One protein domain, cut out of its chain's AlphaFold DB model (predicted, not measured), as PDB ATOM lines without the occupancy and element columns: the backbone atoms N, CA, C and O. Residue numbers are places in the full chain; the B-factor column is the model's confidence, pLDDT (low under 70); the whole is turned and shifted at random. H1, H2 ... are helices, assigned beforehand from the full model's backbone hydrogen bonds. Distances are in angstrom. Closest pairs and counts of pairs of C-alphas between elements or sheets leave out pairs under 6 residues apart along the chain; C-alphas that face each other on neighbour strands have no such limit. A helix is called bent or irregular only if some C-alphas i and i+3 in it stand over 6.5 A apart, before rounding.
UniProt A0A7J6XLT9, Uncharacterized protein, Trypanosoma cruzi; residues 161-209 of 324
ATOM      1  N   PRO A 161      -8.083  25.457  53.912       69.56
ATOM      2  CA  PRO A 161      -8.900  24.348  53.463       69.56
ATOM      3  C   PRO A 161      -8.768  24.237  51.946       69.56
ATOM      4  O   PRO A 161      -9.008  25.180  51.184       69.56
ATOM      5  N   GLN A 162      -8.334  23.071  51.482       72.94
ATOM      6  CA  GLN A 162      -8.126  22.820  50.064       72.94
ATOM      7  C   GLN A 162      -9.395  22.224  49.472       72.94
ATOM      8  O   GLN A 162      -9.516  21.012  49.428       72.94
ATOM      9  N   SER A 163     -10.340  23.032  48.992       74.25
ATOM     10  CA  SER A 163     -11.511  22.509  48.268       74.25
ATOM     11  C   SER A 163     -11.311  22.652  46.758       74.25
ATOM     12  O   SER A 163     -11.643  23.669  46.153       74.25
ATOM     13  N   GLN A 164     -10.671  21.657  46.137       79.38
ATOM     14  CA  GLN A 164     -10.314  21.679  44.708       79.38
ATOM     15  C   GLN A 164     -10.889  20.477  43.949       79.38
ATOM     16  O   GLN A 164     -10.227  19.879  43.084       79.38
ATOM     17  N   PHE A 165     -12.124  20.106  44.278       80.50
ATOM     18  CA  PHE A 165     -12.866  19.082  43.555       80.50
ATOM     19  C   PHE A 165     -13.520  19.642  42.297       80.50
ATOM     20  O   PHE A 165     -13.934  20.799  42.237       80.50
ATOM     21  N   THR A 166     -13.632  18.801  41.274       78.94
ATOM     22  CA  THR A 166     -14.456  19.133  40.110       78.94
ATOM     23  C   THR A 166     -15.924  18.852  40.414       78.94
ATOM     24  O   THR A 166     -16.232  17.933  41.173       78.94
ATOM     25  N   VAL A 167     -16.841  19.583  39.767       79.56
ATOM     26  CA  VAL A 167     -18.291  19.314  39.863       79.56
ATOM     27  C   VAL A 167     -18.571  17.835  39.608       79.56
ATOM     28  O   VAL A 167     -19.335  17.225  40.341       79.56
ATOM     29  N   HIS A 168     -17.865  17.226  38.648       76.25
ATOM     30  CA  HIS A 168     -18.077  15.832  38.301       76.25
ATOM     31  C   HIS A 168     -17.814  14.856  39.460       76.25
ATOM     32  O   HIS A 168     -18.583  13.923  39.664       76.25
ATOM     33  N   GLU A 169     -16.763  15.092  40.244       75.62
ATOM     34  CA  GLU A 169     -16.386  14.256  41.395       75.62
ATOM     35  C   GLU A 169     -17.252  14.510  42.641       75.62
ATOM     36  O   GLU A 169     -17.209  13.724  43.591       75.62
ATOM     37  N   LEU A 170     -17.997  15.617  42.652       77.12
ATOM     38  CA  LEU A 170     -18.928  15.980  43.717       77.12
ATOM     39  C   LEU A 170     -20.351  15.503  43.419       77.12
ATOM     40  O   LEU A 170     -21.022  15.025  44.325       77.12
ATOM     41  N   SER A 171     -20.811  15.629  42.171       71.44
ATOM     42  CA  SER A 171     -22.203  15.371  41.790       71.44
ATOM     43  C   SER A 171     -22.442  13.982  41.202       71.44
ATOM     44  O   SER A 171     -23.529  13.439  41.376       71.44
ATOM     45  N   TYR A 172     -21.464  13.395  40.503       68.81
ATOM     46  CA  TYR A 172     -21.621  12.075  39.894       68.81
ATOM     47  C   TYR A 172     -20.856  11.042  40.719       68.81
ATOM     48  O   TYR A 172     -19.632  10.908  40.636       68.81
ATOM     49  N   THR A 173     -21.587  10.300  41.550       59.41
ATOM     50  CA  THR A 173     -21.034   9.133  42.234       59.41
ATOM     51  C   THR A 173     -20.669   8.058  41.207       59.41
ATOM     52  O   THR A 173     -21.264   7.951  40.134       59.41
ATOM     53  N   ARG A 174     -19.640   7.257  41.515       56.94
ATOM     54  CA  ARG A 174     -19.290   6.094  40.691       56.94
ATOM     55  C   ARG A 174     -20.519   5.179  40.625       56.94
ATOM     56  O   ARG A 174     -20.964   4.755  41.689       56.94
ATOM     57  N   PRO A 175     -21.002   4.800  39.429       54.28
ATOM     58  CA  PRO A 175     -22.203   3.972  39.287       54.28
ATOM     59  C   PRO A 175     -22.050   2.564  39.889       54.28
ATOM     60  O   PRO A 175     -23.020   1.834  40.004       54.28
ATOM     61  N   THR A 176     -20.830   2.171  40.268       54.28
ATOM     62  CA  THR A 176     -20.491   0.864  40.847       54.28
ATOM     63  C   THR A 176     -20.547   0.806  42.372       54.28
ATOM     64  O   THR A 176     -20.298  -0.253  42.941       54.28
ATOM     65  N   ARG A 177     -20.815   1.921  43.060       57.91
ATOM     66  CA  ARG A 177     -21.054   1.918  44.507       57.91
ATOM     67  C   ARG A 177     -22.520   2.255  44.738       57.91
ATOM     68  O   ARG A 177     -22.945   3.318  44.302       57.91
ATOM     69  N   ASP A 178     -23.231   1.408  45.482       52.53
ATOM     70  CA  ASP A 178     -24.597   1.627  46.002       52.53
ATOM     71  C   ASP A 178     -24.651   2.766  47.044       52.53
ATOM     72  O   ASP A 178     -25.269   2.677  48.102       52.53
ATOM     73  N   VAL A 179     -23.926   3.848  46.785       60.41
ATOM     74  CA  VAL A 179     -23.873   5.042  47.609       60.41
ATOM     75  C   VAL A 179     -24.728   6.056  46.873       60.41
ATOM     76  O   VAL A 179     -24.334   6.568  45.822       60.41
ATOM     77  N   GLY A 180     -25.932   6.283  47.403       62.31
ATOM     78  CA  GLY A 180     -26.860   7.291  46.900       62.31
ATOM     79  C   GLY A 180     -26.196   8.662  46.740       62.31
ATOM     80  O   GLY A 180     -25.110   8.911  47.268       62.31
ATOM     81  N   ALA A 181     -26.852   9.548  45.988       66.50
ATOM     82  CA  ALA A 181     -26.364  10.903  45.751       66.50
ATOM     83  C   ALA A 181     -25.915  11.556  47.069       66.50
ATOM     84  O   ALA A 181     -26.648  11.562  48.059       66.50
ATOM     85  N   SER A 182     -24.684  12.069  47.090       69.56
ATOM     86  CA  SER A 182     -24.114  12.692  48.280       69.56
ATOM     87  C   SER A 182     -24.941  13.918  48.687       69.56
ATOM     88  O   SER A 182     -25.247  14.748  47.827       69.56
ATOM     89  N   PRO A 183     -25.297  14.075  49.972       78.56
ATOM     90  CA  PRO A 183     -26.121  15.194  50.418       78.56
ATOM     91  C   PRO A 183     -25.404  16.542  50.248       78.56
ATOM     92  O   PRO A 183     -24.186  16.634  50.396       78.56
ATOM     93  N   LEU A 184     -26.163  17.617  50.005       77.25
ATOM     94  CA  LEU A 184     -25.635  18.955  49.685       77.25
ATOM     95  C   LEU A 184     -24.597  19.468  50.697       77.25
ATOM     96  O   LEU A 184     -23.563  19.991  50.299       77.25
ATOM     97  N   LYS A 185     -24.830  19.259  51.999       80.25
ATOM     98  CA  LYS A 185     -23.880  19.658  53.053       80.25
ATOM     99  C   LYS A 185     -22.519  18.974  52.891       80.25
ATOM    100  O   LYS A 185     -21.488  19.621  52.964       80.25
ATOM    101  N   THR A 186     -22.511  17.687  52.537       79.06
ATOM    102  CA  THR A 186     -21.260  16.945  52.306       79.06
ATOM    103  C   THR A 186     -20.531  17.353  51.033       79.06
ATOM    104  O   THR A 186     -19.349  17.064  50.914       79.06
ATOM    105  N   ILE A 187     -21.214  17.990  50.079       78.50
ATOM    106  CA  ILE A 187     -20.586  18.539  48.873       78.50
ATOM    107  C   ILE A 187     -19.907  19.874  49.196       78.50
ATOM    108  O   ILE A 187     -18.795  20.111  48.731       78.50
ATOM    109  N   LEU A 188     -20.569  20.717  49.993       78.62
ATOM    110  CA  LEU A 188     -20.082  22.046  50.369       78.62
ATOM    111  C   LEU A 188     -18.898  21.980  51.338       78.62
ATOM    112  O   LEU A 188     -17.929  22.708  51.153       78.62
ATOM    113  N   ASP A 189     -18.939  21.059  52.300       81.81
ATOM    114  CA  ASP A 189     -17.917  20.940  53.349       81.81
ATOM    115  C   ASP A 189     -16.769  19.986  52.957       81.81
ATOM    116  O   ASP A 189     -15.946  19.598  53.786       81.81
ATOM    117  N   LYS A 190     -16.713  19.535  51.694       79.81
ATOM    118  CA  LYS A 190     -15.709  18.559  51.257       79.81
ATOM    119  C   LYS A 190     -14.356  19.224  51.023       79.81
ATOM    120  O   LYS A 190     -14.172  19.983  50.066       79.81
ATOM    121  N   GLU A 191     -13.379  18.829  51.827       79.94
ATOM    122  CA  GLU A 191     -11.977  19.207  51.662       79.94
ATOM    123  C   GLU A 191     -11.174  18.099  50.965       79.94
ATOM    124  O   GLU A 191     -11.385  16.901  51.168       79.94
ATOM    125  N   GLY A 192     -10.273  18.507  50.080       80.75
ATOM    126  CA  GLY A 192      -9.373  17.666  49.306       80.75
ATOM    127  C   GLY A 192      -9.137  18.161  47.874       80.75
ATOM    128  O   GLY A 192      -9.825  19.028  47.327       80.75
ATOM    129  N   ILE A 193      -8.130  17.561  47.243       77.88
ATOM    130  CA  ILE A 193      -7.770  17.815  45.848       77.88
ATOM    131  C   ILE A 193      -8.394  16.727  44.968       77.88
ATOM    132  O   ILE A 193      -8.409  15.545  45.315       77.88
ATOM    133  N   SER A 194      -8.896  17.119  43.796       79.75
ATOM    134  CA  SER A 194      -9.348  16.171  42.773       79.75
ATOM    135  C   SER A 194      -8.241  15.198  42.351       79.75
ATOM    136  O   SER A 194      -7.119  15.600  42.028       79.75
ATOM    137  N   GLN A 195      -8.569  13.904  42.250       79.50
ATOM    138  CA  GLN A 195      -7.606  12.862  41.847       79.50
ATOM    139  C   GLN A 195      -7.045  13.128  40.445       79.50
ATOM    140  O   GLN A 195      -5.894  12.817  40.134       79.50
ATOM    141  N   ARG A 196      -7.863  13.715  39.563       75.75
ATOM    142  CA  ARG A 196      -7.439  14.100  38.215       75.75
ATOM    143  C   ARG A 196      -6.394  15.217  38.239       75.75
ATOM    144  O   ARG A 196      -5.437  15.177  37.459       75.75
ATOM    145  N   ARG A 197      -6.571  16.207  39.114       76.81
ATOM    146  CA  ARG A 197      -5.627  17.314  39.275       76.81
ATOM    147  C   ARG A 197      -4.332  16.837  39.904       76.81
ATOM    148  O   ARG A 197      -3.281  17.152  39.362       76.81
ATOM    149  N   GLU A 198      -4.402  16.007  40.939       80.69
ATOM    150  CA  GLU A 198      -3.222  15.397  41.558       80.69
ATOM    151  C   GLU A 198      -2.373  14.639  40.523       80.69
ATOM    152  O   GLU A 198      -1.161  14.845  40.438       80.69
ATOM    153  N   LYS A 199      -3.010  13.845  39.650       80.25
ATOM    154  CA  LYS A 199      -2.332  13.161  38.533       80.25
ATOM    155  C   LYS A 199      -1.704  14.132  37.535       80.25
ATOM    156  O   LYS A 199      -0.597  13.898  37.060       80.25
ATOM    157  N   THR A 200      -2.398  15.221  37.215       78.75
ATOM    158  CA  THR A 200      -1.911  16.238  36.272       78.75
ATOM    159  C   THR A 200      -0.741  17.024  36.863       78.75
ATOM    160  O   THR A 200       0.221  17.328  36.164       78.75
ATOM    161  N   GLU A 201      -0.775  17.324  38.159       74.81
ATOM    162  CA  GLU A 201       0.328  17.951  38.882       74.81
ATOM    163  C   GLU A 201       1.518  17.003  39.030       74.81
ATOM    164  O   GLU A 201       2.654  17.437  38.847       74.81
ATOM    165  N   ALA A 202       1.282  15.713  39.279       78.00
ATOM    166  CA  ALA A 202       2.327  14.693  39.273       78.00
ATOM    167  C   ALA A 202       2.990  14.561  37.894       78.00
ATOM    168  O   ALA A 202       4.214  14.491  37.808       78.00
ATOM    169  N   LEU A 203       2.207  14.612  36.815       74.38
ATOM    170  CA  LEU A 203       2.719  14.630  35.445       74.38
ATOM    171  C   LEU A 203       3.517  15.911  35.161       74.38
ATOM    172  O   LEU A 203       4.616  15.844  34.620       74.38
ATOM    173  N   ARG A 204       3.015  17.077  35.584       71.12
ATOM    174  CA  ARG A 204       3.732  18.356  35.462       71.12
ATOM    175  C   ARG A 204       5.066  18.329  36.219       71.12
ATOM    176  O   ARG A 204       6.060  18.817  35.687       71.12
ATOM    177  N   ARG A 205       5.093  17.711  37.407       69.44
ATOM    178  CA  ARG A 205       6.309  17.449  38.197       69.44
ATOM    179  C   ARG A 205       7.278  16.520  37.467       69.44
ATOM    180  O   ARG A 205       8.447  16.858  37.327       69.44
ATOM    181  N   ALA A 206       6.794  15.395  36.944       69.69
ATOM    182  CA  ALA A 206       7.613  14.436  36.201       69.69
ATOM    183  C   ALA A 206       8.212  15.029  34.913       69.69
ATOM    184  O   ALA A 206       9.317  14.671  34.522       69.69
ATOM    185  N   MET A 207       7.500  15.956  34.269       66.88
ATOM    186  CA  MET A 207       7.961  16.660  33.070       66.88
ATOM    187  C   MET A 207       8.823  17.900  33.375       66.88
ATOM    188  O   MET A 207       9.222  18.597  32.447       66.88
ATOM    189  N   GLY A 208       9.107  18.203  34.648       59.88
ATOM    190  CA  GLY A 208       9.963  19.330  35.039       59.88
ATOM    191  C   GLY A 208       9.322  20.717  34.893       59.88
ATOM    192  O   GLY A 208      10.009  21.723  35.032       59.88
ATOM    193  N   PHE A 209       8.009  20.796  34.659       64.12
ATOM    194  CA  PHE A 209       7.260  22.054  34.523       64.12
ATOM    195  C   PHE A 209       6.765  22.618  35.872       64.12
ATOM    196  O   PHE A 209       5.890  23.482  35.899       64.12
TER     197      PHE A 209
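AT A GLANCE: This is residues 161 to 209 of the 324 residues of an uncharacterized protein of Trypanosoma cruzi (UniProt A0A7J6XLT9). The model is a thin, loose assembly of three helices with no common core: the short helices H1 and H2 lie near each other at one end, and the longer helix H3 extends away from them toward the other end, with residues 202 to 208 sticking out. A long loop, residues 172 to 183, swings out from H1 and folds back to H2, its residues 174 to 179 sticking out, while residues 163 to 164 run beside residues 192 to 193 as a very short parallel pairing. The printed part has 49 residues with three named helices, in the order H1, H2, H3, and no named strand; the class is all helix, though under half of the residues, 22 of the 49, are in named elements. The whole is loose, with a radius of gyration of the C-alphas of 13.4 A, and only just flat, with spans of 40 by 27 by 12 A.

HOW THE PARTS SIT: Start at Pro 161, the first printed residue, and go on to residues 163 to 164, which pair in parallel with residues 192 to 193, a pairing too short to make a named strand. Next comes H1, residues 167 to 171, which touches no helix. A long link of 12 residues leads from it to H2, residues 184 to 188. H1 and H2 are close but not clearly touching, with 2 pairs of C-alphas within 8 A; look at Leu 170 and Ile 187, whose C-alphas are the closest of the two helices at 6.0 A. Their centres are 10.9 A apart. From H2 a short link of 6 residues, holding residues 192 to 193 of the pairing, leads to H3, residues 195 to 206. H3 is apart from H1. H3 is also apart from H2, though the two follow each other in the chain. In the backbones of H1, H2 and H3, every O i to N i+4 pair is within hydrogen-bond range.

IN THESE COORDINATES: Find C-alpha 167, that of Val 167, at (-18.291, 19.314, 39.863); there H1 begins, and it runs through residue 171, 5.9 A from first to last C-alpha. Then follow residues 172 to 183, which hold no named element and whose C-alphas lie 10 to 19 A from the mean of the C-alphas; Thr 176, in the stretch that stands free, has its C-alpha at (-20.491, 0.864, 40.847). H2 comes next, from Leu 184 to Leu 188, and measures 6.4 A. H3, the longest helix with 12 residues, begins at C-alpha 195, at (-7.606, 12.862, 41.847), and ends at C-alpha 206, at (7.613, 14.436, 36.201), a length of 16.3 A. None of the three helices is bent.

THE WHOLE: Look to Gly 180 and Gly 208 for the two C-alphas farthest apart, at 40.5 A; the first and last printed C-alphas, those of Pro 161 and Phe 209, are 25.0 A apart. Residues 174 to 179 stand free, and so do residues 202 to 208, of which 202 to 206 belong to H3. Without these stretches the body has 36 residues, spans 38 by 21 by 10 A and has a radius of gyration of 10.7 A. The printed part has no cut; the link from H1 to H2 is long and the link from H2 to H3 is short. In the B-factor column you will find a mean pLDDT of 72.5 over the printed part, with 17 residues under 70: residue 161, residues 172 to 182 and residues 205 to 209.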